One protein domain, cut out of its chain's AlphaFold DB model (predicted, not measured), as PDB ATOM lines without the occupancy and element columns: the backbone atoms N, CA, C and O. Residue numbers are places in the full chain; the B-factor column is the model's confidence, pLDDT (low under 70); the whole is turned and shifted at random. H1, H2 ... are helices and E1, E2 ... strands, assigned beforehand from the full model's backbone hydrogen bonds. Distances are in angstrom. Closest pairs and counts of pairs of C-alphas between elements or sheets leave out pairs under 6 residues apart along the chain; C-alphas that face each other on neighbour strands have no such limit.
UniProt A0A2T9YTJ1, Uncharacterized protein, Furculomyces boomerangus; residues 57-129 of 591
ATOM      1  N   TYR A  57      17.408   3.608 107.555       95.31
ATOM      2  CA  TYR A  57      17.591   5.059 107.639       95.31
ATOM      3  C   TYR A  57      16.761   5.841 106.609       95.31
ATOM      4  O   TYR A  57      16.085   6.805 106.965       95.31
ATOM      5  N   GLU A  58      16.764   5.423 105.336       94.25
ATOM      6  CA  GLU A  58      15.935   6.051 104.294       94.25
ATOM      7  C   GLU A  58      14.436   5.902 104.601       94.25
ATOM      8  O   GLU A  58      13.660   6.809 104.298       94.25
ATOM      9  N   GLN A  59      14.031   4.788 105.221       94.12
ATOM     10  CA  GLN A  59      12.662   4.581 105.687       94.12
ATOM     11  C   GLN A  59      12.314   5.548 106.828       94.12
ATOM     12  O   GLN A  59      11.293   6.217 106.739       94.12
ATOM     13  N   CYS A  60      13.191   5.708 107.826       95.25
ATOM     14  CA  CYS A  60      13.006   6.687 108.905       95.25
ATOM     15  C   CYS A  60      12.854   8.119 108.359       95.25
ATOM     16  O   CYS A  60      11.916   8.830 108.712       95.25
ATOM     17  N   ILE A  61      13.712   8.527 107.418       94.81
ATOM     18  CA  ILE A  61      13.597   9.835 106.752       94.81
ATOM     19  C   ILE A  61      12.252   9.971 106.027       94.81
ATOM     20  O   ILE A  61      11.608  11.017 106.119       94.81
ATOM     21  N   ALA A  62      11.824   8.939 105.295       93.75
ATOM     22  CA  ALA A  62      10.554   8.952 104.573       93.75
ATOM     23  C   ALA A  62       9.350   9.063 105.524       93.75
ATOM     24  O   ALA A  62       8.419   9.817 105.237       93.75
ATOM     25  N   ASP A  63       9.403   8.373 106.663       94.44
ATOM     26  CA  ASP A  63       8.367   8.398 107.698       94.44
ATOM     27  C   ASP A  63       8.287   9.775 108.395       94.44
ATOM     28  O   ASP A  63       7.207  10.202 108.804       94.44
ATOM     29  N   HIS A  64       9.394  10.528 108.438       91.94
ATOM     30  CA  HIS A  64       9.488  11.875 109.020       91.94
ATOM     31  C   HIS A  64       9.532  12.998 107.971       91.94
ATOM     32  O   HIS A  64      10.287  13.966 108.082       91.94
ATOM     33  N   SER A  65       8.675  12.898 106.949       93.75
ATOM     34  CA  SER A  65       8.471  13.946 105.927       93.75
ATOM     35  C   SER A  65       9.742  14.357 105.172       93.75
ATOM     36  O   SER A  65       9.865  15.492 104.710       93.75
ATOM     37  N   GLY A  66      10.700  13.443 105.032       93.50
ATOM     38  CA  GLY A  66      11.961  13.694 104.341       93.50
ATOM     39  C   GLY A  66      13.053  14.324 105.208       93.50
ATOM     40  O   GLY A  66      14.099  14.673 104.659       93.50
ATOM     41  N   SER A  67      12.858  14.468 106.525       92.44
ATOM     42  CA  SER A  67      13.860  15.061 107.415       92.44
ATOM     43  C   SER A  67      14.566  14.023 108.282       92.44
ATOM     44  O   SER A  67      13.930  13.255 108.996       92.44
ATOM     45  N   ALA A  68      15.900  14.043 108.274       93.12
ATOM     46  CA  ALA A  68      16.712  13.217 109.171       93.12
ATOM     47  C   ALA A  68      16.715  13.726 110.625       93.12
ATOM     48  O   ALA A  68      17.054  12.967 111.528       93.12
ATOM     49  N   THR A  69      16.331  14.987 110.842       93.38
ATOM     50  CA  THR A  69      16.223  15.621 112.161       93.38
ATOM     51  C   THR A  69      14.958  16.467 112.203       93.38
ATOM     52  O   THR A  69      14.709  17.247 111.283       93.38
ATOM     53  N   TRP A  70      14.163  16.356 113.259       93.50
ATOM     54  CA  TRP A  70      12.978  17.189 113.459       93.50
ATOM     55  C   TRP A  70      12.864  17.626 114.915       93.50
ATOM     56  O   TRP A  70      13.476  17.046 115.812       93.50
ATOM     57  N   SER A  71      12.093  18.685 115.136       90.44
ATOM     58  CA  SER A  71      11.846  19.232 116.463       90.44
ATOM     59  C   SER A  71      10.363  19.136 116.779       90.44
ATOM     60  O   SER A  71       9.533  19.677 116.050       90.44
ATOM     61  N   ASP A  72      10.066  18.460 117.878       86.62
ATOM     62  CA  ASP A  72       8.797  18.520 118.589       86.62
ATOM     63  C   ASP A  72       8.862  19.661 119.631       86.62
ATOM     64  O   ASP A  72       9.947  20.186 119.903       86.62
ATOM     65  N   PRO A  73       7.732  20.101 120.220       82.94
ATOM     66  CA  PRO A  73       7.705  21.250 121.135       82.94
ATOM     67  C   PRO A  73       8.662  21.154 122.335       82.94
ATOM     68  O   PRO A  73       9.080  22.181 122.867       82.94
ATOM     69  N   ASP A  74       8.997  19.939 122.766       82.44
ATOM     70  CA  ASP A  74       9.797  19.632 123.950       82.44
ATOM     71  C   ASP A  74      11.041  18.776 123.652       82.44
ATOM     72  O   ASP A  74      11.842  18.546 124.558       82.44
ATOM     73  N   LYS A  75      11.241  18.308 122.412       89.19
ATOM     74  CA  LYS A  75      12.337  17.389 122.048       89.19
ATOM     75  C   LYS A  75      12.850  17.649 120.639       89.19
ATOM     76  O   LYS A  75      12.102  18.007 119.740       89.19
ATOM     77  N   THR A  76      14.135  17.419 120.417       91.00
ATOM     78  CA  THR A  76      14.717  17.308 119.076       91.00
ATOM     79  C   THR A  76      15.081  15.856 118.825       91.00
ATOM     80  O   THR A  76      15.848  15.269 119.587       91.00
ATOM     81  N   CYS A  77      14.530  15.282 117.764       94.69
ATOM     82  CA  CYS A  77      14.716  13.890 117.388       94.69
ATOM     83  C   CYS A  77      15.543  13.774 116.102       94.69
ATOM     84  O   CYS A  77      15.464  14.637 115.226       94.69
ATOM     85  N   LYS A  78      16.341  12.709 115.980       96.38
ATOM     86  CA  LYS A  78      17.110  12.379 114.773       96.38
ATOM     87  C   LYS A  78      17.001  10.899 114.420       96.38
ATOM     88  O   LYS A  78      16.965  10.048 115.309       96.38
ATOM     89  N   CYS A  79      16.992  10.607 113.124       96.81
ATOM     90  CA  CYS A  79      17.155   9.257 112.594       96.81
ATOM     91  C   CYS A  79      18.629   8.838 112.690       96.81
ATOM     92  O   CYS A  79      19.516   9.539 112.196       96.81
ATOM     93  N   GLU A  80      18.895   7.678 113.277       95.88
ATOM     94  CA  GLU A  80      20.203   7.025 113.266       95.88
ATOM     95  C   GLU A  80      20.344   6.115 112.039       95.88
ATOM     96  O   GLU A  80      19.360   5.687 111.433       95.88
ATOM     97  N   LEU A  81      21.583   5.781 111.666       94.44
ATOM     98  CA  LEU A  81      21.876   4.992 110.460       94.44
ATOM     99  C   LEU A  81      21.259   3.581 110.463       94.44
ATOM    100  O   LEU A  81      21.080   2.988 109.399       94.44
ATOM    101  N   ASP A  82      20.928   3.041 111.636       94.50
ATOM    102  CA  ASP A  82      20.240   1.756 111.796       94.50
ATOM    103  C   ASP A  82      18.707   1.860 111.664       94.50
ATOM    104  O   ASP A  82      18.014   0.845 111.731       94.50
ATOM    105  N   GLY A  83      18.179   3.065 111.428       91.81
ATOM    106  CA  GLY A  83      16.750   3.364 111.352       91.81
ATOM    107  C   GLY A  83      16.092   3.637 112.705       91.81
ATOM    108  O   GLY A  83      14.885   3.870 112.741       91.81
ATOM    109  N   SER A  84      16.842   3.613 113.812       95.12
ATOM    110  CA  SER A  84      16.326   4.016 115.123       95.12
ATOM    111  C   SER A  84      16.197   5.539 115.235       95.12
ATOM    112  O   SER A  84      16.776   6.294 114.456       95.12
ATOM    113  N   ILE A  85      15.403   5.994 116.204       95.50
ATOM    114  CA  ILE A  85      15.169   7.415 116.474       95.50
ATOM    115  C   ILE A  85      15.726   7.731 117.855       95.50
ATOM    116  O   ILE A  85      15.333   7.101 118.840       95.50
ATOM    117  N   THR A  86      16.598   8.729 117.945       94.88
ATOM    118  CA  THR A  86      17.048   9.279 119.228       94.88
ATOM    119  C   THR A  86      16.475  10.673 119.414       94.88
ATOM    120  O   THR A  86      16.604  11.527 118.543       94.88
ATOM    121  N   CYS A  87      15.827  10.902 120.555       93.62
ATOM    122  CA  CYS A  87      15.265  12.196 120.924       93.62
ATOM    123  C   CYS A  87      15.998  12.750 122.139       93.62
ATOM    124  O   CYS A  87      16.200  12.044 123.128       93.62
ATOM    125  N   VAL A  88      16.381  14.016 122.059       90.94
ATOM    126  CA  VAL A  88      16.975  14.774 123.156       90.94
ATOM    127  C   VAL A  88      15.970  15.837 123.562       90.94
ATOM    128  O   VAL A  88      15.476  16.566 122.703       90.94
ATOM    129  N   ASP A  89      15.654  15.917 124.851       87.56
ATOM    130  CA  ASP A  89      14.778  16.969 125.363       87.56
ATOM    131  C   ASP A  89      15.387  18.343 125.047       87.56
ATOM    132  O   ASP A  89      16.588  18.569 125.230       87.56
ATOM    133  N   ILE A  90      14.563  19.263 124.544       79.69
ATOM    134  CA  ILE A  90      14.963  20.656 124.377       79.69
ATOM    135  C   ILE A  90      15.098  21.211 125.796       79.69
ATOM    136  O   ILE A  90      14.111  21.198 126.537       79.69
ATOM    137  N   PRO A  91      16.294  21.670 126.212       75.75
ATOM    138  CA  PRO A  91      16.463  22.228 127.540       75.75
ATOM    139  C   PRO A  91      15.469  23.374 127.704       75.75
ATOM    140  O   PRO A  91      15.464  24.318 126.910       75.75
ATOM    141  N   VAL A  92      14.597  23.253 128.711       79.00
ATOM    142  CA  VAL A  92      13.621  24.291 129.039       79.00
ATOM    143  C   VAL A  92      14.407  25.588 129.223       79.00
ATOM    144  O   VAL A  92      15.356  25.600 130.014       79.00
ATOM    145  N   PRO A  93      14.093  26.659 128.469       80.06
ATOM    146  CA  PRO A  93      14.824  27.905 128.607       80.06
ATOM    147  C   PRO A  93      14.704  28.379 130.060       80.06
ATOM    148  O   PRO A  93      13.596  28.340 130.608       80.06
ATOM    149  N   PRO A  94      15.814  28.808 130.690       85.06
ATOM    150  CA  PRO A  94      15.783  29.247 132.074       85.06
ATOM    151  C   PRO A  94      14.771  30.378 132.213       85.06
ATOM    152  O   PRO A  94      14.700  31.278 131.363       85.06
ATOM    153  N   ASN A  95      13.972  30.330 133.276       90.44
ATOM    154  CA  ASN A  95      13.054  31.427 133.552       90.44
ATOM    155  C   ASN A  95      13.858  32.726 133.810       90.44
ATOM    156  O   ASN A  95      15.060  32.669 134.088       90.44
ATOM    157  N   PRO A  96      13.243  33.918 133.702       92.88
ATOM    158  CA  PRO A  96      13.965  35.186 133.834       92.88
ATOM    159  C   PRO A  96      14.819  35.306 135.110       92.88
ATOM    160  O   PRO A  96      15.896  35.898 135.075       92.88
ATOM    161  N   TYR A  97      14.379  34.697 136.215       94.69
ATOM    162  CA  TYR A  97      15.119  34.658 137.475       94.69
ATOM    163  C   TYR A  97      16.351  33.746 137.415       94.69
ATOM    164  O   TYR A  97      17.444  34.164 137.793       94.69
ATOM    165  N   GLU A  98      16.216  32.528 136.889       93.38
ATOM    166  CA  GLU A  98      17.341  31.607 136.671       93.38
ATOM    167  C   GLU A  98      18.375  32.195 135.716       93.38
ATOM    168  O   GLU A  98      19.575  32.067 135.947       93.38
ATOM    169  N   LYS A  99      17.915  32.896 134.676       93.81
ATOM    170  CA  LYS A  99      18.802  33.624 133.774       93.81
ATOM    171  C   LYS A  99      19.577  34.716 134.512       93.81
ATOM    172  O   LYS A  99      20.790  34.775 134.369       93.81
ATOM    173  N   CYS A 100      18.911  35.517 135.347       94.00
ATOM    174  CA  CYS A 100      19.576  36.529 136.173       94.00
ATOM    175  C   CYS A 100      20.629  35.902 137.105       94.00
ATOM    176  O   CYS A 100      21.751  36.392 137.197       94.00
ATOM    177  N   ILE A 101      20.307  34.775 137.745       94.25
ATOM    178  CA  ILE A 101      21.253  34.030 138.585       94.25
ATOM    179  C   ILE A 101      22.470  33.570 137.771       94.25
ATOM    180  O   ILE A 101      23.604  33.736 138.222       94.25
ATOM    181  N   LEU A 102      22.254  32.997 136.583       92.25
ATOM    182  CA  LEU A 102      23.327  32.540 135.695       92.25
ATOM    183  C   LEU A 102      24.215  33.700 135.228       92.25
ATOM    184  O   LEU A 102      25.439  33.573 135.256       92.25
ATOM    185  N   ASP A 103      23.611  34.836 134.878       93.19
ATOM    186  CA  ASP A 103      24.313  36.054 134.462       93.19
ATOM    187  C   ASP A 103      25.168  36.650 135.609       93.19
ATOM    188  O   ASP A 103      26.158  37.338 135.355       93.19
ATOM    189  N   HIS A 104      24.847  36.329 136.870       91.62
ATOM    190  CA  HIS A 104      25.565  36.759 138.077       91.62
ATOM    191  C   HIS A 104      26.279  35.610 138.805       91.62
ATOM    192  O   HIS A 104      26.286  35.526 140.038       91.62
ATOM    193  N   SER A 105      26.935  34.734 138.038       92.25
ATOM    194  CA  SER A 105      27.818  33.674 138.555       92.25
ATOM    195  C   SER A 105      27.131  32.695 139.515       92.25
ATOM    196  O   SER A 105      27.760  32.165 140.430       92.25
ATOM    197  N   GLY A 106      25.835  32.452 139.331       91.94
ATOM    198  CA  GLY A 106      25.070  31.518 140.149       91.94
ATOM    199  C   GLY A 106      24.519  32.105 141.450       91.94
ATOM    200  O   GLY A 106      23.980  31.346 142.256       91.94
ATOM    201  N   SER A 107      24.617  33.421 141.678       91.94
ATOM    202  CA  SER A 107      24.126  34.041 142.912       91.94
ATOM    203  C   SER A 107      22.878  34.895 142.699       91.94
ATOM    204  O   SER A 107      22.877  35.836 141.913       91.94
ATOM    205  N   ALA A 108      21.831  34.624 143.484       92.44
ATOM    206  CA  ALA A 108      20.624  35.454 143.523       92.44
ATOM    207  C   ALA A 108      20.849  36.810 144.212       92.44
ATOM    208  O   ALA A 108      20.052  37.728 144.035       92.44
ATOM    209  N   THR A 109      21.920  36.938 145.001       93.69
ATOM    210  CA  THR A 109      22.302  38.166 145.706       93.69
ATOM    211  C   THR A 109      23.814  38.355 145.670       93.69
ATOM    212  O   THR A 109      24.553  37.426 146.000       93.69
ATOM    213  N   TRP A 110      24.303  39.542 145.329       93.56
ATOM    214  CA  TRP A 110      25.738  39.840 145.296       93.56
ATOM    215  C   TRP A 110      26.034  41.250 145.797       93.56
ATOM    216  O   TRP A 110      25.163  42.117 145.823       93.56
ATOM    217  N   SER A 111      27.279  41.482 146.204       87.94
ATOM    218  CA  SER A 111      27.740  42.804 146.627       87.94
ATOM    219  C   SER A 111      28.441  43.510 145.470       87.94
ATOM    220  O   SER A 111      29.357  42.948 144.869       87.94
ATOM    221  N   GLN A 112      28.038  44.745 145.177       84.25
ATOM    222  CA  GLN A 112      28.640  45.578 144.137       84.25
ATOM    223  C   GLN A 112      28.682  47.037 144.594       84.25
ATOM    224  O   GLN A 112      27.676  47.578 145.044       84.25
ATOM    225  N   SER A 113      29.855  47.668 144.479       77.44
ATOM    226  CA  SER A 113      30.061  49.099 144.766       77.44
ATOM    227  C   SER A 113      29.527  49.556 146.133       77.44
ATOM    228  O   SER A 113      28.888  50.596 146.247       77.44
ATOM    229  N   GLY A 114      29.742  48.749 147.178       76.75
ATOM    230  CA  GLY A 114      29.268  49.050 148.537       76.75
ATOM    231  C   GLY A 114      27.783  48.755 148.791       76.75
ATOM    232  O   GLY A 114      27.360  48.786 149.945       76.75
ATOM    233  N   GLY A 115      27.021  48.394 147.755       85.19
ATOM    234  CA  GLY A 115      25.629  47.967 147.849       85.19
ATOM    235  C   GLY A 115      25.438  46.457 147.735       85.19
ATOM    236  O   GLY A 115      26.350  45.707 147.379       85.19
ATOM    237  N   THR A 116      24.220  46.010 148.024       91.12
ATOM    238  CA  THR A 116      23.764  44.635 147.800       91.12
ATOM    239  C   THR A 116      22.738  44.641 146.677       91.12
ATOM    240  O   THR A 116      21.720  45.325 146.766       91.12
ATOM    241  N   CYS A 117      23.017  43.878 145.629       93.81
ATOM    242  CA  CYS A 117      22.129  43.639 144.506       93.81
ATOM    243  C   CYS A 117      21.462  42.267 144.631       93.81
ATOM    244  O   CYS A 117      22.041  41.337 145.193       93.81
ATOM    245  N   SER A 118      20.245  42.141 144.109       95.75
ATOM    246  CA  SER A 118      19.466  40.905 144.112       95.75
ATOM    247  C   SER A 118      18.647  40.738 142.836       95.75
ATOM    248  O   SER A 118      18.056  41.708 142.355       95.75
ATOM    249  N   CYS A 119      18.555  39.504 142.341       96.88
ATOM    250  CA  CYS A 119      17.649  39.119 141.260       96.88
ATOM    251  C   CYS A 119      16.202  39.035 141.770       96.88
ATOM    252  O   CYS A 119      15.923  38.372 142.769       96.88
ATOM    253  N   ASN A 120      15.271  39.662 141.059       95.25
ATOM    254  CA  ASN A 120      13.833  39.534 141.282       95.25
ATOM    255  C   ASN A 120      13.257  38.394 140.425       95.25
ATOM    256  O   ASN A 120      13.834  38.011 139.407       95.25
ATOM    257  N   TYR A 121      12.080  37.879 140.794       94.00
ATOM    258  CA  TYR A 121      11.425  36.772 140.076       94.00
ATOM    259  C   TYR A 121      11.120  37.059 138.595       94.00
ATOM    260  O   TYR A 121      10.999  36.128 137.801       94.00
ATOM    261  N   ASP A 122      11.003  38.328 138.210       93.75
ATOM    262  CA  ASP A 122      10.799  38.764 136.826       93.75
ATOM    263  C   ASP A 122      12.111  38.905 136.025       93.75
ATOM    264  O   ASP A 122      12.080  39.275 134.851       93.75
ATOM    265  N   GLY A 123      13.259  38.591 136.635       90.75
ATOM    266  CA  GLY A 123      14.593  38.720 136.049       90.75
ATOM    267  C   GLY A 123      15.198  40.121 136.149       90.75
ATOM    268  O   GLY A 123      16.300  40.340 135.647       90.75
ATOM    269  N   THR A 124      14.515  41.081 136.780       93.94
ATOM    270  CA  THR A 124      15.083  42.411 137.038       93.94
ATOM    271  C   THR A 124      16.043  42.386 138.228       93.94
ATOM    272  O   THR A 124      16.005  41.482 139.063       93.94
ATOM    273  N   ILE A 125      16.920  43.386 138.314       93.88
ATOM    274  CA  ILE A 125      17.919  43.509 139.381       93.88
ATOM    275  C   ILE A 125      17.554  44.707 140.249       93.88
ATOM    276  O   ILE A 125      17.430  45.824 139.745       93.88
ATOM    277  N   THR A 126      17.432  44.490 141.556       92.50
ATOM    278  CA  THR A 126      17.312  45.573 142.539       92.50
ATOM    279  C   THR A 126      18.621  45.694 143.288       92.50
ATOM    280  O   THR A 126      19.113  44.695 143.803       92.50
ATOM    281  N   CYS A 127      19.157  46.903 143.417       91.75
ATOM    282  CA  CYS A 127      20.310  47.151 144.268       91.75
ATOM    283  C   CYS A 127      19.971  48.164 145.358       91.75
ATOM    284  O   CYS A 127      19.400  49.219 145.090       91.75
ATOM    285  N   ILE A 128      20.333  47.832 146.592       89.75
ATOM    286  CA  ILE A 128      20.179  48.691 147.763       89.75
ATOM    287  C   ILE A 128      21.554  49.103 148.278       89.75
ATOM    288  O   ILE A 128      22.505  48.326 148.221       89.75
ATOM    289  N   ASN A 129      21.648  50.323 148.806       81.31
ATOM    290  CA  ASN A 129      22.885  50.891 149.351       81.31
ATOM    291  C   ASN A 129      24.047  50.964 148.347       81.31
ATOM    292  O   ASN A 129      25.200  50.948 148.765       81.31
TER     293      ASN A 129
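AT A GLANCE: This is residues 57 to 129 of the 591 residues of an uncharacterized protein of Furculomyces boomerangus (UniProt A0A2T9YTJ1). Two small lobes stand at opposite ends of a long rod, joined by the thin stretch of residues 90 to 95. Each lobe is a three-stranded antiparallel sheet with one short helix at an end of it: H1 with E1 E2 E3, then H2 with E4 E5 E6, and each sheet is a meander, every strand the antiparallel neighbour of the one before. The printed part has 73 residues, with two named helices and six named strands in the order H1 E1 E2 E3 H2 E4 E5 E6, class mixed. It is extended, with a radius of gyration of the C-alphas of 21.2 A and spans of 64 by 18 by 12 A.

HOW THE PARTS SIT: Begin at H1, residues 57 to 63, which only grazes the sheet of E1, 69 to 71, E2, 75 to 79, and E3, 85 to 89; its closest C-alphas to E2 are Cys 60 and Cys 79, 6.1 A apart. In hairpin E1 and E2, look for N 70 and O 77 at 2.9 A; in hairpin E2 and E3, N 78 and O 86 at 2.8 A. Farther on, H2, residues 96 to 103, only grazes the sheet of E4, 109 to 112, E5, 115 to 119, and E6, 125 to 128; the closest C-alphas of H2 and E5 are Cys 100 and Cys 119, 6.0 A apart. Hairpin E4 and E5 has N 110 and O 117 at 2.9 A, and hairpin E5 and E6 has N 118 and O 126 at 2.8 A. In H1 and H2 every O i to N i+4 pair is within hydrogen-bond range. H1 and H2 are apart.

IN THESE COORDINATES: Find C-alpha 57 at (17.591, 5.059, 107.639), where H1 begins its 9.8 A. E1 spans 7.1 A, E2 13.4 A and E3 13.1 A. H2 begins at (13.965, 35.186, 133.834) and spans 10.4 A; E4 spans 9.9 A, E5 13.6 A, and E6 10.1 A to C-alpha 128 at (20.179, 48.691, 147.763).

THE WHOLE: The C-alphas of Gln 59 and Asn 129, the two farthest apart, are 64.5 A from each other. The printed part has no cut, no link is long, and no printed residue is under pLDDT 70.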